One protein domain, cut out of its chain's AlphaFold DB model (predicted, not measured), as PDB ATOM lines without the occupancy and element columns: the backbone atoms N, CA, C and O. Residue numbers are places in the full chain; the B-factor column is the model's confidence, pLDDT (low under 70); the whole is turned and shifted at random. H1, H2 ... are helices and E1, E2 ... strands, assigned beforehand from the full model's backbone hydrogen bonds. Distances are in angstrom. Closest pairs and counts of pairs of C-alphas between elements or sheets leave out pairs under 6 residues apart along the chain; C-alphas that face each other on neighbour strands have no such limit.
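What this domain is: This is residues 233 to 411 of the 433 residues of an uncharacterized protein of Plenodomus tracheiphilus IPT5 (UniProt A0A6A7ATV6). One long helix, H1, runs through the middle, with a ribbon of two short strands, E1 and E2, on one side of it and the shorter helix H6, with H4 touching it, near its other side. Three of the links are long, H1 to E1, E2 to H3 and H6 to H7, and the last helix, H7, lies far from this middle, its residues 399 to 411 sticking out as an arm. The printed part has 179 residues, with seven named helices and two named strands in the order H1, E1, H2, E2, H3, H4, H5, H6, H7; the sheet, E1 - E2, is antiparallel. The class is mostly helix, though under half of the residues, 81 of 179, are in named elements. The whole is compact, with a radius of gyration of the C-alphas of 18.1 A and spans of 51 by 50 by 32 A.

How they stand to each other: Residues 233 to 234 pair, antiparallel, with residues 278 to 279 of E1, residues 277 to 280. E1 and E2, residues 295 to 298, are antiparallel neighbours at 150 degrees, with N 278 and O 297 2.8 A apart and N 295 and O 280 3.0 A apart, within hydrogen-bond range. H1, residues 245 to 265, comes closest to E2 at the C-alphas of Ala 255 and Val 296, 6.2 A apart. H2, residues 282 to 285, is close to H1 but not clearly touching, with the closest C-alphas, of Thr 247 and Leu 285, 7.4 A apart. H3, residues 318 to 326, is apart from H1. H4, residues 335 to 338, touches H6, residues 357 to 366, with the closest C-alphas, of Ile 335 and Leu 362, 6.3 A apart. H5, residues 343 to 347, is close to H6 but not clearly touching, with the C-alphas of Ser 346 and Ala 358 7.5 A apart. H6 and H1 are close but not clearly touching, at a steep tilt of 63 degrees, the same way; their closest C-alphas, of Lys 253 and Gln 365, are 7.3 A apart. H7, residues 392 to 411, is close to H3 but not clearly touching, with the C-alphas of Thr 326 and Pro 392 7.9 A apart. Every O i to N i+4 pair is within hydrogen-bond range in H1, H3, H5, H6 and H7; H2 and H4 are too short for such a pair.

Where its parts are: H1 begins at C-alpha 245 (-99.525, 14.227, -53.443) and is 30.5 A long. H6 measures 14.3 A and H3 12.1 A. H7, 29.9 A long, ends at C-alpha 411 (-100.988, 8.122, -14.624).

The domain as a whole: The farthest C-alphas, of Gln 311 and Glu 411, are 60.0 A apart. The printed part has no cut. The links H1 to E1, E2 to H3 and H6 to H7 are long. The mean pLDDT of the printed part is 88.3; residues 285 to 291, 315 to 316 and 400 to 411 are under 70.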
ATOM      1  N   HIS A 233    -108.698  10.057 -68.635       96.75
ATOM      2  CA  HIS A 233    -107.338   9.578 -68.868       96.75
ATOM      3  C   HIS A 233    -107.179   8.184 -68.282       96.75
ATOM      4  O   HIS A 233    -107.603   7.960 -67.146       96.75
ATOM      5  N   VAL A 234    -106.559   7.259 -69.013       97.81
ATOM      6  CA  VAL A 234    -106.172   5.973 -68.428       97.81
ATOM      7  C   VAL A 234    -105.146   6.246 -67.327       97.81
ATOM      8  O   VAL A 234    -104.215   7.027 -67.508       97.81
ATOM      9  N   MET A 235    -105.322   5.643 -66.155       98.06
ATOM     10  CA  MET A 235    -104.521   5.931 -64.965       98.06
ATOM     11  C   MET A 235    -103.037   5.570 -65.163       98.06
ATOM     12  O   MET A 235    -102.185   6.212 -64.559       98.06
ATOM     13  N   SER A 236    -102.702   4.619 -66.038       97.50
ATOM     14  CA  SER A 236    -101.310   4.331 -66.432       97.50
ATOM     15  C   SER A 236    -100.689   5.360 -67.386       97.50
ATOM     16  O   SER A 236     -99.471   5.411 -67.499       97.50
ATOM     17  N   GLU A 237    -101.492   6.171 -68.079       96.69
ATOM     18  CA  GLU A 237    -101.010   7.204 -69.014       96.69
ATOM     19  C   GLU A 237    -100.801   8.565 -68.333       96.69
ATOM     20  O   GLU A 237    -100.197   9.474 -68.901       96.69
ATOM     21  N   VAL A 238    -101.316   8.731 -67.113       96.56
ATOM     22  CA  VAL A 238    -101.123   9.946 -66.322       96.56
ATOM     23  C   VAL A 238     -99.805   9.838 -65.575       96.56
ATOM     24  O   VAL A 238     -99.635   8.916 -64.789       96.56
ATOM     25  N   ASN A 239     -98.912  10.815 -65.752       96.44
ATOM     26  CA  ASN A 239     -97.686  10.923 -64.963       96.44
ATOM     27  C   ASN A 239     -98.011  11.390 -63.529       96.44
ATOM     28  O   ASN A 239     -98.293  12.578 -63.328       96.44
ATOM     29  N   PRO A 240     -97.949  10.528 -62.494       96.19
ATOM     30  CA  PRO A 240     -98.406  10.935 -61.168       96.19
ATOM     31  C   PRO A 240     -97.456  11.935 -60.499       96.19
ATOM     32  O   PRO A 240     -97.871  12.683 -59.607       96.19
ATOM     33  N   SER A 241     -96.191  11.995 -60.932       95.25
ATOM     34  CA  SER A 241     -95.204  12.948 -60.408       95.25
ATOM     35  C   SER A 241     -95.563  14.410 -60.705       95.25
ATOM     36  O   SER A 241     -95.171  15.300 -59.954       95.25
ATOM     37  N   GLU A 242     -96.381  14.653 -61.733       94.44
ATOM     38  CA  GLU A 242     -96.900  15.981 -62.087       94.44
ATOM     39  C   GLU A 242     -98.128  16.387 -61.256       94.44
ATOM     40  O   GLU A 242     -98.550  17.544 -61.278       94.44
ATOM     41  N   LEU A 243     -98.711  15.454 -60.494       93.06
ATOM     42  CA  LEU A 243     -99.866  15.711 -59.639       93.06
ATOM     43  C   LEU A 243     -99.436  16.059 -58.203       93.06
ATOM     44  O   LEU A 243     -98.459  15.511 -57.692       93.06
ATOM     45  N   PRO A 244    -100.199  16.894 -57.473       92.50
ATOM     46  CA  PRO A 244    -100.023  17.039 -56.030       92.50
ATOM     47  C   PRO A 244    -100.208  15.701 -55.297       92.50
ATOM     48  O   PRO A 244    -101.077  14.904 -55.660       92.50
ATOM     49  N   ALA A 245     -99.454  15.472 -54.218       93.56
ATOM     50  CA  ALA A 245     -99.525  14.227 -53.443       93.56
ATOM     51  C   ALA A 245    -100.946  13.910 -52.940       93.56
ATOM     52  O   ALA A 245    -101.421  12.784 -53.078       93.56
ATOM     53  N   GLU A 246    -101.670  14.920 -52.449       92.12
ATOM     54  CA  GLU A 246    -103.066  14.780 -52.018       92.12
ATOM     55  C   GLU A 246    -103.988  14.331 -53.164       92.12
ATOM     56  O   GLU A 246    -104.915  13.544 -52.978       92.12
ATOM     57  N   THR A 247    -103.737  14.812 -54.380       92.62
ATOM     58  CA  THR A 247    -104.491  14.424 -55.572       92.62
ATOM     59  C   THR A 247    -104.236  12.970 -55.946       92.62
ATOM     60  O   THR A 247    -105.206  12.235 -56.144       92.62
ATOM     61  N   ARG A 248    -102.968  12.533 -55.984       95.50
ATOM     62  CA  ARG A 248    -102.624  11.117 -56.205       95.50
ATOM     63  C   ARG A 248    -103.315  10.217 -55.185       95.50
ATOM     64  O   ARG A 248    -104.010   9.280 -55.568       95.50
ATOM     65  N   SER A 249    -103.206  10.579 -53.904       95.75
ATOM     66  CA  SER A 249    -103.838   9.865 -52.794       95.75
ATOM     67  C   SER A 249    -105.356   9.763 -52.968       95.75
ATOM     68  O   SER A 249    -105.931   8.693 -52.793       95.75
ATOM     69  N   ARG A 250    -106.034  10.849 -53.365       95.06
ATOM     70  CA  ARG A 250    -107.487  10.832 -53.610       95.06
ATOM     71  C   ARG A 250    -107.884   9.932 -54.782       95.06
ATOM     72  O   ARG A 250    -108.879   9.219 -54.665       95.06
ATOM     73  N   VAL A 251    -107.133   9.949 -55.885       96.88
ATOM     74  CA  VAL A 251    -107.389   9.072 -57.042       96.88
ATOM     75  C   VAL A 251    -107.195   7.605 -56.658       96.88
ATOM     76  O   VAL A 251    -108.098   6.800 -56.883       96.88
ATOM     77  N   LEU A 252    -106.070   7.269 -56.018       98.12
ATOM     78  CA  LEU A 252    -105.780   5.904 -55.580       98.12
ATOM     79  C   LEU A 252    -106.828   5.397 -54.582       98.12
ATOM     80  O   LEU A 252    -107.343   4.289 -54.733       98.12
ATOM     81  N   LYS A 253    -107.221   6.234 -53.612       97.56
ATOM     82  CA  LYS A 253    -108.308   5.914 -52.680       97.56
ATOM     83  C   LYS A 253    -109.591   5.573 -53.435       97.56
ATOM     84  O   LYS A 253    -110.184   4.533 -53.168       97.56
ATOM     85  N   LYS A 254    -109.999   6.394 -54.408       97.69
ATOM     86  CA  LYS A 254    -111.202   6.134 -55.212       97.69
ATOM     87  C   LYS A 254    -111.123   4.851 -56.034       97.69
ATOM     88  O   LYS A 254    -112.129   4.152 -56.115       97.69
ATOM     89  N   ALA A 255    -109.968   4.525 -56.613       98.38
ATOM     90  CA  ALA A 255    -109.765   3.250 -57.302       98.38
ATOM     91  C   ALA A 255    -110.001   2.067 -56.345       98.38
ATOM     92  O   ALA A 255    -110.859   1.220 -56.581       98.38
ATOM     93  N   ILE A 256    -109.342   2.069 -55.189       98.38
ATOM     94  CA  ILE A 256    -109.487   1.005 -54.185       98.38
ATOM     95  C   ILE A 256    -110.934   0.909 -53.656       98.38
ATOM     96  O   ILE A 256    -111.464  -0.189 -53.460       98.38
ATOM     97  N   GLU A 257    -111.613   2.043 -53.463       98.31
ATOM     98  CA  GLU A 257    -113.034   2.080 -53.097       98.31
ATOM     99  C   GLU A 257    -113.937   1.504 -54.196       98.31
ATOM    100  O   GLU A 257    -114.880   0.764 -53.892       98.31
ATOM    101  N   ALA A 258    -113.658   1.825 -55.462       98.50
ATOM    102  CA  ALA A 258    -114.418   1.326 -56.600       98.50
ATOM    103  C   ALA A 258    -114.342  -0.202 -56.688       98.50
ATOM    104  O   ALA A 258    -115.361  -0.873 -56.876       98.50
ATOM    105  N   GLU A 259    -113.153  -0.756 -56.469       98.06
ATOM    106  CA  GLU A 259    -112.947  -2.193 -56.390       98.06
ATOM    107  C   GLU A 259    -113.799  -2.825 -55.274       98.06
ATOM    108  O   GLU A 259    -114.537  -3.783 -55.529       98.06
ATOM    109  N   ALA A 260    -113.800  -2.254 -54.064       97.81
ATOM    110  CA  ALA A 260    -114.563  -2.803 -52.942       97.81
ATOM    111  C   ALA A 260    -116.081  -2.823 -53.219       97.81
ATOM    112  O   ALA A 260    -116.800  -3.738 -52.790       97.81
ATOM    113  N   VAL A 261    -116.586  -1.830 -53.961       98.12
ATOM    114  CA  VAL A 261    -117.986  -1.776 -54.409       98.12
ATOM    115  C   VAL A 261    -118.283  -2.849 -55.462       98.12
ATOM    116  O   VAL A 261    -119.323  -3.511 -55.360       98.12
ATOM    117  N   LEU A 262    -117.392  -3.059 -56.438       98.06
ATOM    118  CA  LEU A 262    -117.511  -4.145 -57.424       98.06
ATOM    119  C   LEU A 262    -117.512  -5.514 -56.734       98.06
ATOM    120  O   LEU A 262    -118.401  -6.335 -56.980       98.06
ATOM    121  N   PHE A 263    -116.611  -5.709 -55.770       96.50
ATOM    122  CA  PHE A 263    -116.541  -6.932 -54.981       96.50
ATOM    123  C   PHE A 263    -117.844  -7.182 -54.221       96.50
ATOM    124  O   PHE A 263    -118.421  -8.265 -54.299       96.50
ATOM    125  N   LYS A 264    -118.407  -6.174 -53.545       95.62
ATOM    126  CA  LYS A 264    -119.722  -6.315 -52.893       95.62
ATOM    127  C   LYS A 264    -120.841  -6.675 -53.873       95.62
ATOM    128  O   LYS A 264    -121.751  -7.427 -53.503       95.62
ATOM    129  N   ALA A 265    -120.774  -6.168 -55.103       96.06
ATOM    130  CA  ALA A 265    -121.720  -6.497 -56.165       96.06
ATOM    131  C   ALA A 265    -121.581  -7.943 -56.677       96.06
ATOM    132  O   ALA A 265    -122.483  -8.425 -57.360       96.06
ATOM    133  N   GLY A 266    -120.535  -8.675 -56.289       95.56
ATOM    134  CA  GLY A 266    -120.306 -10.059 -56.703       95.56
ATOM    135  C   GLY A 266    -119.303 -10.211 -57.845       95.56
ATOM    136  O   GLY A 266    -119.276 -11.274 -58.460       95.56
ATOM    137  N   VAL A 267    -118.534  -9.160 -58.146       96.94
ATOM    138  CA  VAL A 267    -117.552  -9.123 -59.235       96.94
ATOM    139  C   VAL A 267    -116.157  -8.971 -58.652       96.94
ATOM    140  O   VAL A 267    -115.888  -8.024 -57.920       96.94
ATOM    141  N   GLN A 268    -115.259  -9.878 -59.008       96.31
ATOM    142  CA  GLN A 268    -113.830  -9.708 -58.802       96.31
ATOM    143  C   GLN A 268    -113.178  -9.463 -60.158       96.31
ATOM    144  O   GLN A 268    -113.369 -10.255 -61.073       96.31
ATOM    145  N   HIS A 269    -112.437  -8.366 -60.292       97.12
ATOM    146  CA  HIS A 269    -111.857  -7.974 -61.577       97.12
ATOM    147  C   HIS A 269    -110.765  -8.930 -62.064       97.12
ATOM    148  O   HIS A 269    -110.610  -9.107 -63.262       97.12
ATOM    149  N   ASP A 270    -110.002  -9.513 -61.130       95.56
ATOM    150  CA  ASP A 270    -108.867 -10.421 -61.380       95.56
ATOM    151  C   ASP A 270    -107.713  -9.832 -62.233       95.56
ATOM    152  O   ASP A 270    -106.735 -10.525 -62.480       95.56
ATOM    153  N   ASP A 271    -107.782  -8.547 -62.597       96.56
ATOM    154  CA  ASP A 271    -106.759  -7.792 -63.343       96.56
ATOM    155  C   ASP A 271    -106.831  -6.293 -62.988       96.56
ATOM    156  O   ASP A 271    -107.001  -5.415 -63.834       96.56
ATOM    157  N   TYR A 272    -106.834  -5.985 -61.690       97.69
ATOM    158  CA  TYR A 272    -107.091  -4.628 -61.198       97.69
ATOM    159  C   TYR A 272    -105.817  -3.765 -61.206       97.69
ATOM    160  O   TYR A 272    -105.193  -3.558 -60.169       97.69
ATOM    161  N   HIS A 273    -105.456  -3.258 -62.386       97.38
ATOM    162  CA  HIS A 273    -104.244  -2.467 -62.632       97.38
ATOM    163  C   HIS A 273    -104.561  -1.019 -63.055       97.38
ATOM    164  O   HIS A 273    -105.644  -0.769 -63.594       97.38
ATOM    165  N   PRO A 274    -103.612  -0.064 -62.928       98.44
ATOM    166  CA  PRO A 274    -103.769   1.304 -63.442       98.44
ATOM    167  C   PRO A 274    -104.209   1.388 -64.915       98.44
ATOM    168  O   PRO A 274    -105.000   2.254 -65.277       98.44
ATOM    169  N   ARG A 275    -103.774   0.459 -65.775       97.62
ATOM    170  CA  ARG A 275    -104.203   0.411 -67.189       97.62
ATOM    171  C   ARG A 275    -105.702   0.146 -67.392       97.62
ATOM    172  O   ARG A 275    -106.242   0.466 -68.444       97.62
ATOM    173  N   ASN A 276    -106.376  -0.389 -66.375       98.62
ATOM    174  CA  ASN A 276    -107.792  -0.758 -66.405       98.62
ATOM    175  C   ASN A 276    -108.672   0.235 -65.623       98.62
ATOM    176  O   ASN A 276    -109.823  -0.053 -65.285       98.62
ATOM    177  N   ILE A 277    -108.138   1.426 -65.328       98.75
ATOM    178  CA  ILE A 277    -108.838   2.489 -64.606       98.75
ATOM    179  C   ILE A 277    -108.764   3.776 -65.428       98.75
ATOM    180  O   ILE A 277    -107.684   4.250 -65.758       98.75
ATOM    181  N   ILE A 278    -109.913   4.381 -65.718       98.62
ATOM    182  CA  ILE A 278    -110.008   5.708 -66.332       98.62
ATOM    183  C   ILE A 278    -110.324   6.733 -65.247       98.62
ATOM    184  O   ILE A 278    -111.326   6.616 -64.539       98.62
ATOM    185  N   ILE A 279    -109.502   7.774 -65.153       97.81
ATOM    186  CA  ILE A 279    -109.723   8.941 -64.303       97.81
ATOM    187  C   ILE A 279    -110.521   9.976 -65.090       97.81
ATOM    188  O   ILE A 279    -110.097  10.471 -66.134       97.81
ATOM    189  N   THR A 280    -111.671  10.347 -64.553       95.94
ATOM    190  CA  THR A 280    -112.547  11.396 -65.074       95.94
ATOM    191  C   THR A 280    -112.431  12.646 -64.205       95.94
ATOM    192  O   THR A 280    -112.031  12.574 -63.042       95.94
ATOM    193  N   ASN A 281    -112.762  13.812 -64.766       91.12
ATOM    194  CA  ASN A 281    -112.735  15.099 -64.053       91.12
ATOM    195  C   ASN A 281    -111.364  15.471 -63.448       91.12
ATOM    196  O   ASN A 281    -111.296  16.202 -62.463       91.12
ATOM    197  N   LEU A 282    -110.256  15.009 -64.044       87.56
ATOM    198  CA  LEU A 282    -108.907  15.306 -63.545       87.56
ATOM    199  C   LEU A 282    -108.591  16.822 -63.581       87.56
ATOM    200  O   LEU A 282    -107.941  17.352 -62.691       87.56
ATOM    201  N   HIS A 283    -109.104  17.565 -64.563       79.69
ATOM    202  CA  HIS A 283    -108.856  19.010 -64.690       79.69
ATOM    203  C   HIS A 283    -109.533  19.862 -63.597       79.69
ATOM    204  O   HIS A 283    -109.067  20.961 -63.297       79.69
ATOM    205  N   ASN A 284    -110.585  19.346 -62.953       70.12
ATOM    206  CA  ASN A 284    -111.284  20.028 -61.857       70.12
ATOM    207  C   ASN A 284    -110.436  20.123 -60.576       70.12
ATOM    208  O   ASN A 284    -110.795  20.809 -59.627       70.12
ATOM    209  N   LEU A 285    -109.267  19.481 -60.553       62.19
ATOM    210  CA  LEU A 285    -108.338  19.505 -59.427       62.19
ATOM    211  C   LEU A 285    -107.593  20.835 -59.256       62.19
ATOM    212  O   LEU A 285    -107.192  21.156 -58.140       62.19
ATOM    213  N   CYS A 286    -107.416  21.606 -60.334       54.62
ATOM    214  CA  CYS A 286    -106.720  22.897 -60.291       54.62
ATOM    215  C   CYS A 286    -107.667  24.078 -60.023       54.62
ATOM    216  O   CYS A 286    -107.218  25.154 -59.626       54.62
ATOM    217  N   ALA A 287    -108.973  23.897 -60.233       60.16
ATOM    218  CA  ALA A 287    -109.976  24.919 -59.973       60.16
ATOM    219  C   ALA A 287    -110.401  24.852 -58.502       60.16
ATOM    220  O   ALA A 287    -111.211  24.019 -58.098       60.16
ATOM    221  N   SER A 288    -109.837  25.734 -57.681       48.78
ATOM    222  CA  SER A 288    -110.190  25.871 -56.268       48.78
ATOM    223  C   SER A 288    -111.695  26.165 -56.144       48.78
ATOM    224  O   SER A 288    -112.127  27.290 -56.383       48.78
ATOM    225  N   GLY A 289    -112.507  25.157 -55.808       53.47
ATOM    226  CA  GLY A 289    -113.936  25.332 -55.517       53.47
ATOM    227  C   GLY A 289    -114.931  24.476 -56.306       53.47
ATOM    228  O   GLY A 289    -116.124  24.581 -56.023       53.47
ATOM    229  N   SER A 290    -114.516  23.616 -57.246       56.31
ATOM    230  CA  SER A 290    -115.456  22.630 -57.803       56.31
ATOM    231  C   SER A 290    -115.694  21.502 -56.796       56.31
ATOM    232  O   SER A 290    -114.755  20.822 -56.390       56.31
ATOM    233  N   ALA A 291    -116.954  21.290 -56.410       61.31
ATOM    234  CA  ALA A 291    -117.352  20.196 -55.516       61.31
ATOM    235  C   ALA A 291    -117.070  18.798 -56.108       61.31
ATOM    236  O   ALA A 291    -116.961  17.824 -55.364       61.31
ATOM    237  N   ASP A 292    -116.903  18.711 -57.429       72.06
ATOM    238  CA  ASP A 292    -116.658  17.464 -58.148       72.06
ATOM    239  C   ASP A 292    -115.151  17.219 -58.306       72.06
ATOM    240  O   ASP A 292    -114.509  17.699 -59.244       72.06
ATOM    241  N   GLY A 293    -114.575  16.479 -57.356       82.62
ATOM    242  CA  GLY A 293    -113.216  15.943 -57.463       82.62
ATOM    243  C   GLY A 293    -113.073  14.878 -58.568       82.62
ATOM    244  O   GLY A 293    -114.069  14.485 -59.182       82.62
ATOM    245  N   PRO A 294    -111.851  14.363 -58.804       91.81
ATOM    246  CA  PRO A 294    -111.604  13.332 -59.809       91.81
ATOM    247  C   PRO A 294    -112.454  12.110 -59.485       91.81
ATOM    248  O   PRO A 294    -112.632  11.800 -58.310       91.81
ATOM    249  N   ASP A 295    -112.982  11.419 -60.487       94.38
ATOM    250  CA  ASP A 295    -113.726  10.169 -60.305       94.38
ATOM    251  C   ASP A 295    -113.131   9.054 -61.157       94.38
ATOM    252  O   ASP A 295    -112.368   9.334 -62.077       94.38
ATOM    253  N   VAL A 296    -113.446   7.798 -60.852       97.75
ATOM    254  CA  VAL A 296    -112.836   6.650 -61.537       97.75
ATOM    255  C   VAL A 296    -113.877   5.773 -62.218       97.75
ATOM    256  O   VAL A 296    -114.983   5.569 -61.713       97.75
ATOM    257  N   LYS A 297    -113.496   5.220 -63.368       98.56
ATOM    258  CA  LYS A 297    -114.225   4.173 -64.078       98.56
ATOM    259  C   LYS A 297    -113.318   2.967 -64.258       98.56
ATOM    260  O   LYS A 297    -112.192   3.115 -64.713       98.56
ATOM    261  N   VAL A 298    -113.818   1.790 -63.923       98.75
ATOM    262  CA  VAL A 298    -113.127   0.511 -64.087       98.75
ATOM    263  C   VAL A 298    -113.569  -0.121 -65.406       98.75
ATOM    264  O   VAL A 298    -114.768  -0.126 -65.713       98.75
ATOM    265  N   ILE A 299    -112.611  -0.614 -66.184       98.69
ATOM    266  CA  ILE A 299    -112.796  -1.173 -67.531       98.69
ATOM    267  C   ILE A 299    -112.061  -2.513 -67.666       98.69
ATOM    268  O   ILE A 299    -111.285  -2.858 -66.795       98.69
ATOM    269  N   ASP A 300    -112.251  -3.211 -68.790       98.19
ATOM    270  CA  ASP A 300    -111.518  -4.440 -69.146       98.19
ATOM    271  C   ASP A 300    -111.810  -5.652 -68.238       98.19
ATOM    272  O   ASP A 300    -110.968  -6.140 -67.493       98.19
ATOM    273  N   PHE A 301    -113.044  -6.163 -68.308       98.50
ATOM    274  CA  PHE A 301    -113.503  -7.283 -67.470       98.50
ATOM    275  C   PHE A 301    -113.401  -8.657 -68.164       98.50
ATOM    276  O   PHE A 301    -114.138  -9.577 -67.802       98.50
ATOM    277  N   ASN A 302    -112.536  -8.824 -69.169       97.25
ATOM    278  CA  ASN A 302    -112.413 -10.081 -69.929       97.25
ATOM    279  C   ASN A 302    -111.919 -11.259 -69.082       97.25
ATOM    280  O   ASN A 302    -112.332 -12.391 -69.318       97.25
ATOM    281  N   VAL A 303    -111.133 -10.993 -68.040       96.44
ATOM    282  CA  VAL A 303    -110.675 -12.016 -67.084       96.44
ATOM    283  C   VAL A 303    -111.409 -11.975 -65.741       96.44
ATOM    284  O   VAL A 303    -111.061 -12.713 -64.818       96.44
ATOM    285  N   ALA A 304    -112.450 -11.146 -65.622       97.06
ATOM    286  CA  ALA A 304    -113.174 -10.967 -64.372       97.06
ATOM    287  C   ALA A 304    -114.048 -12.176 -64.005       97.06
ATOM    288  O   ALA A 304    -114.671 -12.842 -64.841       97.06
ATOM    289  N   THR A 305    -114.172 -12.411 -62.699       96.31
ATOM    290  CA  THR A 305    -115.036 -13.448 -62.141       96.31
ATOM    291  C   THR A 305    -116.291 -12.847 -61.516       96.31
ATOM    292  O   THR A 305    -116.233 -12.119 -60.521       96.31
ATOM    293  N   VAL A 306    -117.459 -13.268 -61.998       96.50
ATOM    294  CA  VAL A 306    -118.728 -13.094 -61.284       96.50
ATOM    295  C   VAL A 306    -118.871 -14.236 -60.280       96.50
ATOM    296  O   VAL A 306    -119.449 -15.283 -60.566       96.50
ATOM    297  N   PHE A 307    -118.326 -14.074 -59.078       93.75
ATOM    298  CA  PHE A 307    -118.208 -15.175 -58.115       93.75
ATOM    299  C   PHE A 307    -119.544 -15.623 -57.495       93.75
ATOM    300  O   PHE A 307    -119.620 -16.667 -56.854       93.75
ATOM    301  N   ARG A 308    -120.615 -14.841 -57.687       89.88
ATOM    302  CA  ARG A 308    -121.998 -15.224 -57.344       89.88
ATOM    303  C   ARG A 308    -122.758 -15.858 -58.514       89.88
ATOM    304  O   ARG A 308    -123.922 -16.223 -58.353       89.88
ATOM    305  N   HIS A 309    -122.127 -15.993 -59.678       92.94
ATOM    306  CA  HIS A 309    -122.707 -16.696 -60.815       92.94
ATOM    307  C   HIS A 309    -122.856 -18.193 -60.489       92.94
ATOM    308  O   HIS A 309    -121.935 -18.770 -59.903       92.94
ATOM    309  N   PRO A 310    -123.950 -18.871 -60.898       91.81
ATOM    310  CA  PRO A 310    -124.159 -20.294 -60.601       91.81
ATOM    311  C   PRO A 310    -123.017 -21.204 -61.070       91.81
ATOM    312  O   PRO A 310    -122.719 -22.212 -60.426       91.81
ATOM    313  N   GLN A 311    -122.360 -20.825 -62.169       92.12
ATOM    314  CA  GLN A 311    -121.223 -21.557 -62.724       92.12
ATOM    315  C   GLN A 311    -119.872 -21.137 -62.151       92.12
ATOM    316  O   GLN A 311    -118.879 -21.738 -62.522       92.12
ATOM    317  N   SER A 312    -119.766 -20.143 -61.267       92.00
ATOM    318  CA  SER A 312    -118.453 -19.829 -60.689       92.00
ATOM    319  C   SER A 312    -117.955 -20.988 -59.821       92.00
ATOM    320  O   SER A 312    -118.714 -21.535 -59.015       92.00
ATOM    321  N   ILE A 313    -116.672 -21.344 -59.950       88.94
ATOM    322  CA  ILE A 313    -116.037 -22.351 -59.079       88.94
ATOM    323  C   ILE A 313    -115.708 -21.789 -57.692       88.94
ATOM    324  O   ILE A 313    -115.503 -22.548 -56.744       88.94
ATOM    325  N   ARG A 314    -115.709 -20.457 -57.528       76.75
ATOM    326  CA  ARG A 314    -115.448 -19.771 -56.253       76.75
ATOM    327  C   ARG A 314    -116.682 -19.795 -55.341       76.75
ATOM    328  O   ARG A 314    -117.187 -18.764 -54.912       76.75
ATOM    329  N   ARG A 315    -117.176 -20.997 -55.034       60.09
ATOM    330  CA  ARG A 315    -118.444 -21.208 -54.311       60.09
ATOM    331  C   ARG A 315    -118.357 -21.003 -52.799       60.09
ATOM    332  O   ARG A 315    -119.394 -20.881 -52.151       60.09
ATOM    333  N   ASN A 316    -117.162 -20.963 -52.205       63.00
ATOM    334  CA  ASN A 316    -117.030 -20.883 -50.749       63.00
ATOM    335  C   ASN A 316    -116.797 -19.454 -50.241       63.00
ATOM    336  O   ASN A 316    -115.755 -19.121 -49.684       63.00
ATOM    337  N   LEU A 317    -117.816 -18.611 -50.401       82.81
ATOM    338  CA  LEU A 317    -117.853 -17.247 -49.864       82.81
ATOM    339  C   LEU A 317    -118.613 -17.165 -48.542       82.81
ATOM    340  O   LEU A 317    -119.053 -16.091 -48.146       82.81
ATOM    341  N   ARG A 318    -118.749 -18.293 -47.830       84.44
ATOM    342  CA  ARG A 318    -119.520 -18.372 -46.581       84.44
ATOM    343  C   ARG A 318    -119.095 -17.304 -45.582       84.44
ATOM    344  O   ARG A 318    -119.959 -16.651 -45.013       84.44
ATOM    345  N   LEU A 319    -117.786 -17.100 -45.420       85.25
ATOM    346  CA  LEU A 319    -117.254 -16.070 -44.531       85.25
ATOM    347  C   LEU A 319    -117.612 -14.658 -45.012       85.25
ATOM    348  O   LEU A 319    -118.053 -13.838 -44.218       85.25
ATOM    349  N   VAL A 320    -117.475 -14.374 -46.309       89.88
ATOM    350  CA  VAL A 320    -117.814 -13.063 -46.890       89.88
ATOM    351  C   VAL A 320    -119.308 -12.765 -46.734       89.88
ATOM    352  O   VAL A 320    -119.685 -11.676 -46.306       89.88
ATOM    353  N   ASP A 321    -120.166 -13.742 -47.016       90.50
ATOM    354  CA  ASP A 321    -121.611 -13.600 -46.849       90.50
ATOM    355  C   ASP A 321    -122.004 -13.471 -45.373       90.50
ATOM    356  O   ASP A 321    -122.907 -12.702 -45.048       90.50
ATOM    357  N   GLN A 322    -121.327 -14.181 -44.463       91.75
ATOM    358  CA  GLN A 322    -121.489 -13.993 -43.018       91.75
ATOM    359  C   GLN A 322    -121.087 -12.579 -42.597       91.75
ATOM    360  O   GLN A 322    -121.851 -11.928 -41.894       91.75
ATOM    361  N   LEU A 323    -119.951 -12.066 -43.075       93.19
ATOM    362  CA  LEU A 323    -119.504 -10.707 -42.779       93.19
ATOM    363  C   LEU A 323    -120.512  -9.662 -43.265       93.19
ATOM    364  O   LEU A 323    -120.862  -8.773 -42.496       93.19
ATOM    365  N   TYR A 324    -121.051  -9.787 -44.482       93.38
ATOM    366  CA  TYR A 324    -122.092  -8.872 -44.969       93.38
ATOM    367  C   TYR A 324    -123.425  -8.996 -44.219       93.38
ATOM    368  O   TYR A 324    -124.157  -8.009 -44.114       93.38
ATOM    369  N   LYS A 325    -123.749 -10.186 -43.697       93.50
ATOM    370  CA  LYS A 325    -124.910 -10.389 -42.819       93.50
ATOM    371  C   LYS A 325    -124.700  -9.751 -41.451       93.50
ATOM    372  O   LYS A 325    -125.634  -9.161 -40.936       93.50
ATOM    373  N   THR A 326    -123.509  -9.859 -40.875       94.88
ATOM    374  CA  THR A 326    -123.206  -9.304 -39.550       94.88
ATOM    375  C   THR A 326    -123.034  -7.787 -39.595       94.88
ATOM    376  O   THR A 326    -123.553  -7.064 -38.748       94.88
ATOM    377  N   TRP A 327    -122.321  -7.290 -40.602       92.31
ATOM    378  CA  TRP A 327    -121.979  -5.883 -40.770       92.31
ATOM    379  C   TRP A 327    -122.809  -5.265 -41.890       92.31
ATOM    380  O   TRP A 327    -122.292  -4.882 -42.944       92.31
ATOM    381  N   HIS A 328    -124.122  -5.192 -41.665       90.00
ATOM    382  CA  HIS A 328    -125.070  -4.624 -42.617       90.00
ATOM    383  C   HIS A 328    -124.579  -3.286 -43.193       90.00
ATOM    384  O   HIS A 328    -124.027  -2.444 -42.486       90.00
ATOM    385  N   HIS A 329    -124.799  -3.085 -44.493       90.25
ATOM    386  CA  HIS A 329    -124.456  -1.871 -45.250       90.25
ATOM    387  C   HIS A 329    -122.962  -1.555 -45.419       90.25
ATOM    388  O   HIS A 329    -122.632  -0.895 -46.406       90.25
ATOM    389  N   LYS A 330    -122.058  -2.102 -44.602       95.69
ATOM    390  CA  LYS A 330    -120.609  -1.911 -44.763       95.69
ATOM    391  C   LYS A 330    -120.049  -2.649 -45.987       95.69
ATOM    392  O   LYS A 330    -120.666  -3.573 -46.535       95.69
ATOM    393  N   LEU A 331    -118.910  -2.172 -46.472       96.75
ATOM    394  CA  LEU A 331    -118.052  -2.823 -47.466       96.75
ATOM    395  C   LEU A 331    -116.974  -3.642 -46.741       96.75
ATOM    396  O   LEU A 331    -116.596  -3.294 -45.625       96.75
ATOM    397  N   LEU A 332    -116.437  -4.702 -47.353       95.69
ATOM    398  CA  LEU A 332    -115.210  -5.304 -46.817       95.69
ATOM    399  C   LEU A 332    -114.096  -4.254 -46.838       95.69
ATOM    400  O   LEU A 332    -113.911  -3.604 -47.864       95.69
ATOM    401  N   SER A 333    -113.363  -4.098 -45.731       96.12
ATOM    402  CA  SER A 333    -112.214  -3.187 -45.719       96.12
ATOM    403  C   SER A 333    -111.202  -3.600 -46.792       96.12
ATOM    404  O   SER A 333    -110.845  -4.789 -46.827       96.12
ATOM    405  N   PRO A 334    -110.738  -2.656 -47.636       95.94
ATOM    406  CA  PRO A 334    -109.747  -2.930 -48.661       95.94
ATOM    407  C   PRO A 334    -108.403  -3.343 -48.070       95.94
ATOM    408  O   PRO A 334    -107.696  -4.100 -48.724       95.94
ATOM    409  N   ILE A 335    -108.099  -2.933 -46.827       95.81
ATOM    410  CA  ILE A 335    -106.829  -3.210 -46.136       95.81
ATOM    411  C   ILE A 335    -106.443  -4.682 -46.276       95.81
ATOM    412  O   ILE A 335    -105.391  -4.986 -46.812       95.81
ATOM    413  N   ARG A 336    -107.333  -5.615 -45.912       92.88
ATOM    414  CA  ARG A 336    -107.032  -7.057 -45.980       92.88
ATOM    415  C   ARG A 336    -106.656  -7.550 -47.382       92.88
ATOM    416  O   ARG A 336    -105.926  -8.523 -47.497       92.88
ATOM    417  N   ARG A 337    -107.224  -6.962 -48.437       92.38
ATOM    418  CA  ARG A 337    -107.035  -7.448 -49.815       92.38
ATOM    419  C   ARG A 337    -105.908  -6.731 -50.549       92.38
ATOM    420  O   ARG A 337    -105.420  -7.266 -51.532       92.38
ATOM    421  N   TRP A 338    -105.563  -5.529 -50.100       95.38
ATOM    422  CA  TRP A 338    -104.553  -4.675 -50.718       95.38
ATOM    423  C   TRP A 338    -103.237  -4.631 -49.930       95.38
ATOM    424  O   TRP A 338    -102.247  -4.145 -50.464       95.38
ATOM    425  N   HIS A 339    -103.196  -5.163 -48.700       93.19
ATOM    426  CA  HIS A 339    -101.964  -5.324 -47.915       93.19
ATOM    427  C   HIS A 339    -100.945  -6.167 -48.687       93.19
ATOM    428  O   HIS A 339    -101.235  -7.322 -48.991       93.19
ATOM    429  N   GLY A 340     -99.788  -5.594 -49.035       91.75
ATOM    430  CA  GLY A 340     -98.770  -6.258 -49.857       91.75
ATOM    431  C   GLY A 340     -99.119  -6.395 -51.346       91.75
ATOM    432  O   GLY A 340     -98.398  -7.061 -52.084       91.75
ATOM    433  N   HIS A 341    -100.213  -5.783 -51.813       94.12
ATOM    434  CA  HIS A 341    -100.708  -5.905 -53.192       94.12
ATOM    435  C   HIS A 341    -100.840  -4.553 -53.911       94.12
ATOM    436  O   HIS A 341    -101.546  -4.446 -54.909       94.12
ATOM    437  N   LEU A 342    -100.167  -3.505 -53.425       95.69
ATOM    438  CA  LEU A 342    -100.147  -2.181 -54.064       95.69
ATOM    439  C   LEU A 342     -99.007  -1.998 -55.080       95.69
ATOM    440  O   LEU A 342     -98.854  -0.901 -55.614       95.69
ATOM    441  N   MET A 343     -98.240  -3.052 -55.379       94.94
ATOM    442  CA  MET A 343     -97.045  -2.986 -56.233       94.94
ATOM    443  C   MET A 343     -97.321  -2.345 -57.601       94.94
ATOM    444  O   MET A 343     -96.601  -1.447 -58.019       94.94
ATOM    445  N   ASP A 344     -98.399  -2.728 -58.284       95.12
ATOM    446  CA  ASP A 344     -98.703  -2.167 -59.608       95.12
ATOM    447  C   ASP A 344     -99.012  -0.664 -59.560       95.12
ATOM    448  O   ASP A 344     -98.730   0.077 -60.502       95.12
ATOM    449  N   PHE A 345     -99.561  -0.190 -58.439       97.56
ATOM    450  CA  PHE A 345     -99.816   1.229 -58.210       97.56
ATOM    451  C   PHE A 345     -98.546   1.976 -57.798       97.56
ATOM    452  O   PHE A 345     -98.353   3.109 -58.243       97.56
ATOM    453  N   SER A 346     -97.667   1.367 -56.996       96.56
ATOM    454  CA  SER A 346     -96.403   1.986 -56.582       96.56
ATOM    455  C   SER A 346     -95.406   2.076 -57.736       96.56
ATOM    456  O   SER A 346     -94.830   3.143 -57.945       96.56
ATOM    457  N   VAL A 347     -95.276   1.027 -58.559       95.31
ATOM    458  CA  VAL A 347     -94.453   1.044 -59.783       95.31
ATOM    459  C   VAL A 347     -94.943   2.114 -60.755       95.31
ATOM    460  O   VAL A 347     -94.137   2.821 -61.356       95.31
ATOM    461  N   ALA A 348     -96.259   2.300 -60.861       96.12
ATOM    462  CA  ALA A 348     -96.842   3.370 -61.662       96.12
ATOM    463  C   ALA A 348     -96.730   4.769 -61.013       96.12
ATOM    464  O   ALA A 348     -97.121   5.747 -61.640       96.12
ATOM    465  N   GLY A 349     -96.206   4.894 -59.786       96.81
ATOM    466  CA  GLY A 349     -95.976   6.167 -59.088       96.81
ATOM    467  C   GLY A 349     -97.185   6.734 -58.330       96.81
ATOM    468  O   GLY A 349     -97.169   7.899 -57.920       96.81
ATOM    469  N   TRP A 350     -98.252   5.952 -58.141       97.56
ATOM    470  CA  TRP A 350     -99.479   6.396 -57.464       97.56
ATOM    471  C   TRP A 350     -99.389   6.376 -55.936       97.56
ATOM    472  O   TRP A 350    -100.069   7.168 -55.280       97.56
ATOM    473  N   CYS A 351     -98.529   5.528 -55.379       96.50
ATOM    474  CA  CYS A 351     -98.139   5.515 -53.969       96.50
ATOM    475  C   CYS A 351     -96.625   5.305 -53.837       96.50
ATOM    476  O   CYS A 351     -95.941   5.094 -54.839       96.50
ATOM    477  N   SER A 352     -96.105   5.415 -52.613       95.38
ATOM    478  CA  SER A 352     -94.689   5.160 -52.331       95.38
ATOM    479  C   SER A 352     -94.313   3.730 -52.727       95.38
ATOM    480  O   SER A 352     -95.129   2.813 -52.607       95.38
ATOM    481  N   ASN A 353     -93.091   3.560 -53.226       92.69
ATOM    482  CA  ASN A 353     -92.458   2.266 -53.461       92.69
ATOM    483  C   ASN A 353     -91.457   1.904 -52.350       92.69
ATOM    484  O   ASN A 353     -90.768   0.895 -52.475       92.69
ATOM    485  N   GLU A 354     -91.352   2.730 -51.306       91.88
ATOM    486  CA  GLU A 354     -90.560   2.422 -50.119       91.88
ATOM    487  C   GLU A 354     -91.274   1.358 -49.273       91.88
ATOM    488  O   GLU A 354     -92.505   1.347 -49.161       91.88
ATOM    489  N   ASP A 355     -90.492   0.443 -48.697       87.25
ATOM    490  CA  ASP A 355     -91.005  -0.704 -47.950       87.25
ATOM    491  C   ASP A 355     -91.913  -0.258 -46.791       87.25
ATOM    492  O   ASP A 355     -91.471   0.394 -45.846       87.25
ATOM    493  N   GLY A 356     -93.188  -0.653 -46.844       87.31
ATOM    494  CA  GLY A 356     -94.179  -0.403 -45.796       87.31
ATOM    495  C   GLY A 356     -94.918   0.935 -45.889       87.31
ATOM    496  O   GLY A 356     -95.980   1.070 -45.279       87.31
ATOM    497  N   ASP A 357     -94.441   1.901 -46.678       93.06
ATOM    498  CA  ASP A 357     -95.113   3.198 -46.835       93.06
ATOM    499  C   ASP A 357     -96.490   3.056 -47.503       93.06
ATOM    500  O   ASP A 357     -97.449   3.743 -47.142       93.06
ATOM    501  N   ALA A 358     -96.603   2.171 -48.500       93.69
ATOM    502  CA  ALA A 358     -97.863   1.920 -49.198       93.69
ATOM    503  C   ALA A 358     -98.900   1.277 -48.261       93.69
ATOM    504  O   ALA A 358    -100.070   1.673 -48.259       93.69
ATOM    505  N   GLU A 359     -98.473   0.329 -47.425       91.69
ATOM    506  CA  GLU A 359     -99.290  -0.305 -46.391       91.69
ATOM    507  C   GLU A 359     -99.689   0.690 -45.298       91.69
ATOM    508  O   GLU A 359    -100.850   0.701 -44.879       91.69
ATOM    509  N   GLN A 360     -98.767   1.555 -44.867       92.44
ATOM    510  CA  GLN A 360     -99.067   2.619 -43.913       92.44
ATOM    511  C   GLN A 360    -100.113   3.578 -44.486       92.44
ATOM    512  O   GLN A 360    -101.117   3.858 -43.827       92.44
ATOM    513  N   TRP A 361     -99.934   4.025 -45.730       95.81
ATOM    514  CA  TRP A 361    -100.916   4.854 -46.418       95.81
ATOM    515  C   TRP A 361    -102.282   4.153 -46.491       95.81
ATOM    516  O   TRP A 361    -103.306   4.745 -46.144       95.81
ATOM    517  N   LEU A 362    -102.315   2.874 -46.878       96.25
ATOM    518  CA  LEU A 362    -103.540   2.071 -46.945       96.25
ATOM    519  C   LEU A 362    -104.230   1.990 -45.576       96.25
ATOM    520  O   LEU A 362    -105.453   2.131 -45.481       96.25
ATOM    521  N   TRP A 363    -103.456   1.798 -44.508       94.81
ATOM    522  CA  TRP A 363    -103.962   1.806 -43.143       94.81
ATOM    523  C   TRP A 363    -104.591   3.158 -42.805       94.81
ATOM    524  O   TRP A 363    -105.786   3.213 -42.502       94.81
ATOM    525  N   GLU A 364    -103.844   4.253 -42.942       95.25
ATOM    526  CA  GLU A 364    -104.296   5.624 -42.671       95.25
ATOM    527  C   GLU A 364    -105.590   5.975 -43.419       95.25
ATOM    528  O   GLU A 364    -106.487   6.593 -42.844       95.25
ATOM    529  N   GLN A 365    -105.737   5.528 -44.671       96.50
ATOM    530  CA  GLN A 365    -106.913   5.842 -45.482       96.50
ATOM    531  C   GLN A 365    -108.191   5.091 -45.087       96.50
ATOM    532  O   GLN A 365    -109.280   5.624 -45.338       96.50
ATOM    533  N   PHE A 366    -108.084   3.869 -44.549       96.88
ATOM    534  CA  PHE A 366    -109.216   2.932 -44.484       96.88
ATOM    535  C   PHE A 366    -109.483   2.295 -43.112       96.88
ATOM    536  O   PHE A 366    -110.555   1.710 -42.943       96.88
ATOM    537  N   HIS A 367    -108.563   2.359 -42.141       94.12
ATOM    538  CA  HIS A 367    -108.692   1.601 -40.884       94.12
ATOM    539  C   HIS A 367    -109.901   2.029 -40.040       94.12
ATOM    540  O   HIS A 367    -110.628   1.170 -39.532       94.12
ATOM    541  N   ASP A 368    -110.145   3.338 -39.968       92.88
ATOM    542  CA  ASP A 368    -111.225   3.960 -39.194       92.88
ATOM    543  C   ASP A 368    -112.383   4.464 -40.070       92.88
ATOM    544  O   ASP A 368    -113.312   5.115 -39.589       92.88
ATOM    545  N   ASP A 369    -112.373   4.147 -41.366       95.81
ATOM    546  CA  ASP A 369    -113.423   4.590 -42.279       95.81
ATOM    547  C   ASP A 369    -114.718   3.785 -42.049       95.81
ATOM    548  O   ASP A 369    -114.808   2.569 -42.261       95.81
ATOM    549  N   GLU A 370    -115.768   4.490 -41.616       95.75
ATOM    550  CA  GLU A 370    -117.054   3.912 -41.231       95.75
ATOM    551  C   GLU A 370    -117.779   3.180 -42.370       95.75
ATOM    552  O   GLU A 370    -118.654   2.347 -42.098       95.75
ATOM    553  N   LYS A 371    -117.409   3.410 -43.636       96.81
ATOM    554  CA  LYS A 371    -117.953   2.654 -44.777       96.81
ATOM    555  C   LYS A 371    -117.546   1.182 -44.734       96.81
ATOM    556  O   LYS A 371    -118.240   0.347 -45.321       96.81
ATOM    557  N   PHE A 372    -116.460   0.844 -44.040       97.25
ATOM    558  CA  PHE A 372    -115.845  -0.475 -44.093       97.25
ATOM    559  C   PHE A 372    -116.041  -1.296 -42.816       97.25
ATOM    560  O   PHE A 372    -116.295  -0.777 -41.724       97.25
ATOM    561  N   ILE A 373    -115.965  -2.620 -42.964       96.25
ATOM    562  CA  ILE A 373    -115.864  -3.551 -41.838       96.25
ATOM    563  C   ILE A 373    -114.505  -3.338 -41.166       96.25
ATOM    564  O   ILE A 373    -113.494  -3.461 -41.862       96.25
ATOM    565  N   PRO A 374    -114.460  -3.070 -39.848       95.25
ATOM    566  CA  PRO A 374    -113.206  -2.853 -39.141       95.25
ATOM    567  C   PRO A 374    -112.238  -4.025 -39.295       95.25
ATOM    568  O   PRO A 374    -112.646  -5.191 -39.358       95.25
ATOM    569  N   VAL A 375    -110.948  -3.708 -39.305       94.25
ATOM    570  CA  VAL A 375    -109.863  -4.689 -39.369       94.25
ATOM    571  C   VAL A 375    -109.031  -4.678 -38.093       94.25
ATOM    572  O   VAL A 375    -108.892  -3.673 -37.393       94.25
ATOM    573  N   ILE A 376    -108.496  -5.847 -37.768       90.88
ATOM    574  CA  ILE A 376    -107.498  -6.039 -36.727       90.88
ATOM    575  C   ILE A 376    -106.191  -6.359 -37.436       90.88
ATOM    576  O   ILE A 376    -106.139  -7.269 -38.263       90.88
ATOM    577  N   TRP A 377    -105.164  -5.599 -37.088       88.75
ATOM    578  CA  TRP A 377    -103.790  -5.790 -37.513       88.75
ATOM    579  C   TRP A 377    -102.896  -5.473 -36.320       88.75
ATOM    580  O   TRP A 377    -103.240  -4.597 -35.514       88.75
ATOM    581  N   ASP A 378    -101.814  -6.229 -36.186       81.44
ATOM    582  CA  ASP A 378    -100.804  -6.025 -35.163       81.44
ATOM    583  C   ASP A 378     -99.553  -5.463 -35.851       81.44
ATOM    584  O   ASP A 378     -98.899  -6.173 -36.614       81.44
ATOM    585  N   PRO A 379     -99.206  -4.187 -35.615       73.75
ATOM    586  CA  PRO A 379     -98.040  -3.577 -36.245       73.75
ATOM    587  C   PRO A 379     -96.719  -4.208 -35.778       73.75
ATOM    588  O   PRO A 379     -95.688  -3.991 -36.408       73.75
ATOM    589  N   THR A 380     -96.722  -4.987 -34.689       76.06
ATOM    590  CA  THR A 380     -95.531  -5.712 -34.224       76.06
ATOM    591  C   THR A 380     -95.268  -6.993 -35.016       76.06
ATOM    592  O   THR A 380     -94.152  -7.514 -34.985       76.06
ATOM    593  N   THR A 381     -96.252  -7.463 -35.786       78.62
ATOM    594  CA  THR A 381     -96.138  -8.581 -36.724       78.62
ATOM    595  C   THR A 381     -96.543  -8.120 -38.131       78.62
ATOM    596  O   THR A 381     -97.578  -8.518 -38.658       78.62
ATOM    597  N   PRO A 382     -95.726  -7.284 -38.801       72.06
ATOM    598  CA  PRO A 382     -96.095  -6.649 -40.075       72.06
ATOM    599  C   PRO A 382     -96.370  -7.641 -41.219       72.06
ATOM    600  O   PRO A 382     -97.075  -7.309 -42.173       72.06
ATOM    601  N   ASN A 383     -95.859  -8.868 -41.096       76.75
ATOM    602  CA  ASN A 383     -96.106  -9.966 -42.029       76.75
ATOM    603  C   ASN A 383     -97.485 -10.630 -41.839       76.75
ATOM    604  O   ASN A 383     -97.916 -11.384 -42.712       76.75
ATOM    605  N   ASP A 384     -98.175 -10.375 -40.724       84.50
ATOM    606  CA  ASP A 384     -99.509 -10.916 -40.488       84.50
ATOM    607  C   ASP A 384    -100.535 -10.176 -41.344       84.50
ATOM    608  O   ASP A 384    -100.664  -8.949 -41.308       84.50
ATOM    609  N   ILE A 385    -101.327 -10.947 -42.088       85.62
ATOM    610  CA  ILE A 385    -102.384 -10.406 -42.937       85.62
ATOM    611  C   ILE A 385    -103.487  -9.811 -42.042       85.62
ATOM    612  O   ILE A 385    -104.063 -10.534 -41.217       85.62
ATOM    613  N   PRO A 386    -103.863  -8.529 -42.225       91.38
ATOM    614  CA  PRO A 386    -104.973  -7.925 -41.499       91.38
ATOM    615  C   PRO A 386    -106.256  -8.751 -41.633       91.38
ATOM    616  O   PRO A 386    -106.644  -9.166 -42.729       91.38
ATOM    617  N   ARG A 387    -106.981  -8.955 -40.530       92.38
ATOM    618  CA  ARG A 387    -108.244  -9.715 -40.535       92.38
ATOM    619  C   ARG A 387    -109.445  -8.820 -40.280       92.38
ATOM    620  O   ARG A 387    -109.392  -7.920 -39.447       92.38
ATOM    621  N   HIS A 388    -110.564  -9.098 -40.945       91.25
ATOM    622  CA  HIS A 388    -111.834  -8.441 -40.619       91.25
ATOM    623  C   HIS A 388    -112.311  -8.869 -39.226       91.25
ATOM    624  O   HIS A 388    -112.191 -10.039 -38.846       91.25
ATOM    625  N   MET A 389    -112.880  -7.930 -38.472       92.00
ATOM    626  CA  MET A 389    -113.611  -8.253 -37.248       92.00
ATOM    627  C   MET A 389    -114.852  -9.073 -37.592       92.00
ATOM    628  O   MET A 389    -115.612  -8.719 -38.499       92.00
ATOM    629  N   GLN A 390    -115.085 -10.163 -36.862       89.12
ATOM    630  CA  GLN A 390    -116.210 -11.047 -37.174       89.12
ATOM    631  C   GLN A 390    -117.519 -10.529 -36.581       89.12
ATOM    632  O   GLN A 390    -118.579 -10.775 -37.155       89.12
ATOM    633  N   THR A 391    -117.454  -9.784 -35.471       88.00
ATOM    634  CA  THR A 391    -118.633  -9.268 -34.765       88.00
ATOM    635  C   THR A 391    -118.462  -7.816 -34.297       88.00
ATOM    636  O   THR A 391    -117.346  -7.402 -33.983       88.00
ATOM    637  N   PRO A 392    -119.553  -7.034 -34.165       86.12
ATOM    638  CA  PRO A 392    -119.500  -5.699 -33.563       86.12
ATOM    639  C   PRO A 392    -119.008  -5.709 -32.111       86.12
ATOM    640  O   PRO A 392    -118.394  -4.748 -31.658       86.12
ATOM    641  N   SER A 393    -119.239  -6.804 -31.385       81.06
ATOM    642  CA  SER A 393    -118.782  -6.971 -30.006       81.06
ATOM    643  C   SER A 393    -117.255  -6.948 -29.897       81.06
ATOM    644  O   SER A 393    -116.734  -6.388 -28.935       81.06
ATOM    645  N   GLU A 394    -116.527  -7.487 -30.883       83.56
ATOM    646  CA  GLU A 394    -115.055  -7.405 -30.939       83.56
ATOM    647  C   GLU A 394    -114.565  -5.952 -30.996       83.56
ATOM    648  O   GLU A 394    -113.557  -5.614 -30.374       83.56
ATOM    649  N   LEU A 395    -115.300  -5.072 -31.685       79.12
ATOM    650  CA  LEU A 395    -114.957  -3.653 -31.782       79.12
ATOM    651  C   LEU A 395    -115.074  -2.946 -30.427       79.12
ATOM    652  O   LEU A 395    -114.221  -2.127 -30.089       79.12
ATOM    653  N   VAL A 396    -116.114  -3.268 -29.652       74.88
ATOM    654  CA  VAL A 396    -116.333  -2.681 -28.320       74.88
ATOM    655  C   VAL A 396    -115.197  -3.068 -27.374       74.88
ATOM    656  O   VAL A 396    -114.620  -2.179 -26.757       74.88
ATOM    657  N   HIS A 397    -114.824  -4.352 -27.335       72.31
ATOM    658  CA  HIS A 397    -113.728  -4.839 -26.487       72.31
ATOM    659  C   HIS A 397    -112.384  -4.193 -26.856       72.31
ATOM    660  O   HIS A 397    -111.655  -3.728 -25.983       72.31
ATOM    661  N   LYS A 398    -112.079  -4.062 -28.156       73.81
ATOM    662  CA  LYS A 398    -110.836  -3.410 -28.600       73.81
ATOM    663  C   LYS A 398    -110.781  -1.933 -28.191       73.81
ATOM    664  O   LYS A 398    -109.732  -1.449 -27.771       73.81
ATOM    665  N   ARG A 399    -111.905  -1.211 -28.295       76.25
ATOM    666  CA  ARG A 399    -111.982   0.197 -27.872       76.25
ATOM    667  C   ARG A 399    -111.806   0.337 -26.362       76.25
ATOM    668  O   ARG A 399    -111.038   1.196 -25.940       76.25
ATOM    669  N   THR A 400    -112.440  -0.518 -25.561       66.31
ATOM    670  CA  THR A 400    -112.269  -0.487 -24.100       66.31
ATOM    671  C   THR A 400    -110.829  -0.782 -23.688       66.31
ATOM    672  O   THR A 400    -110.293  -0.066 -22.849       66.31
ATOM    673  N   ASP A 401    -110.164  -1.741 -24.337       66.19
ATOM    674  CA  ASP A 401    -108.760  -2.064 -24.049       66.19
ATOM    675  C   ASP A 401    -107.810  -0.916 -24.423       66.19
ATOM    676  O   ASP A 401    -106.840  -0.656 -23.710       66.19
ATOM    677  N   SER A 402    -108.091  -0.196 -25.516       67.44
ATOM    678  CA  SER A 402    -107.289   0.968 -25.922       67.44
ATOM    679  C   SER A 402    -107.416   2.150 -24.956       67.44
ATOM    680  O   SER A 402    -106.415   2.794 -24.650       67.44
ATOM    681  N   VAL A 403    -108.621   2.401 -24.427       62.56
ATOM    682  CA  VAL A 403    -108.864   3.472 -23.447       62.56
ATOM    683  C   VAL A 403    -108.155   3.148 -22.134       62.56
ATOM    684  O   VAL A 403    -107.428   3.987 -21.613       62.56
ATOM    685  N   LEU A 404    -108.258   1.900 -21.665       52.62
ATOM    686  CA  LEU A 404    -107.576   1.450 -20.449       52.62
ATOM    687  C   LEU A 404    -106.046   1.544 -20.554       52.62
ATOM    688  O   LEU A 404    -105.394   1.866 -19.565       52.62
ATOM    689  N   ARG A 405    -105.450   1.294 -21.728       56.97
ATOM    690  CA  ARG A 405    -103.998   1.473 -21.919       56.97
ATOM    691  C   ARG A 405    -103.581   2.944 -21.884       56.97
ATOM    692  O   ARG A 405    -102.574   3.253 -21.257       56.97
ATOM    693  N   ASN A 406    -104.355   3.834 -22.504       51.31
ATOM    694  CA  ASN A 406    -104.040   5.264 -22.524       51.31
ATOM    695  C   ASN A 406    -104.221   5.928 -21.145       51.31
ATOM    696  O   ASN A 406    -103.421   6.790 -20.787       51.31
ATOM    697  N   ASP A 407    -105.200   5.488 -20.345       51.69
ATOM    698  CA  ASP A 407    -105.394   5.982 -18.973       51.69
ATOM    699  C   ASP A 407    -104.242   5.562 -18.038       51.69
ATOM    700  O   ASP A 407    -103.773   6.365 -17.234       51.69
ATOM    701  N   VAL A 408    -103.703   4.346 -18.192       51.72
ATOM    702  CA  VAL A 408    -102.546   3.877 -17.400       51.72
ATOM    703  C   VAL A 408    -101.250   4.608 -17.785       51.72
ATOM    704  O   VAL A 408    -100.396   4.837 -16.929       51.72
ATOM    705  N   SER A 409    -101.095   5.015 -19.050       49.69
ATOM    706  CA  SER A 409     -99.936   5.802 -19.497       49.69
ATOM    707  C   SER A 409     -99.970   7.254 -19.001       49.69
ATOM    708  O   SER A 409     -98.921   7.797 -18.665       49.69
ATOM    709  N   LEU A 410    -101.155   7.863 -18.874       48.41
ATOM    710  CA  LEU A 410    -101.307   9.217 -18.320       48.41
ATOM    711  C   LEU A 410    -101.082   9.277 -16.798       48.41
ATOM    712  O   LEU A 410    -100.640  10.306 -16.291       48.41
ATOM    713  N   GLU A 411    -101.306   8.183 -16.060       48.38
ATOM    714  CA  GLU A 411    -100.988   8.122 -14.624       48.38
ATOM    715  C   GLU A 411     -99.482   7.947 -14.329       48.38
ATOM    716  O   GLU A 411     -99.040   8.237 -13.214       48.38
TER     717      GLU A 411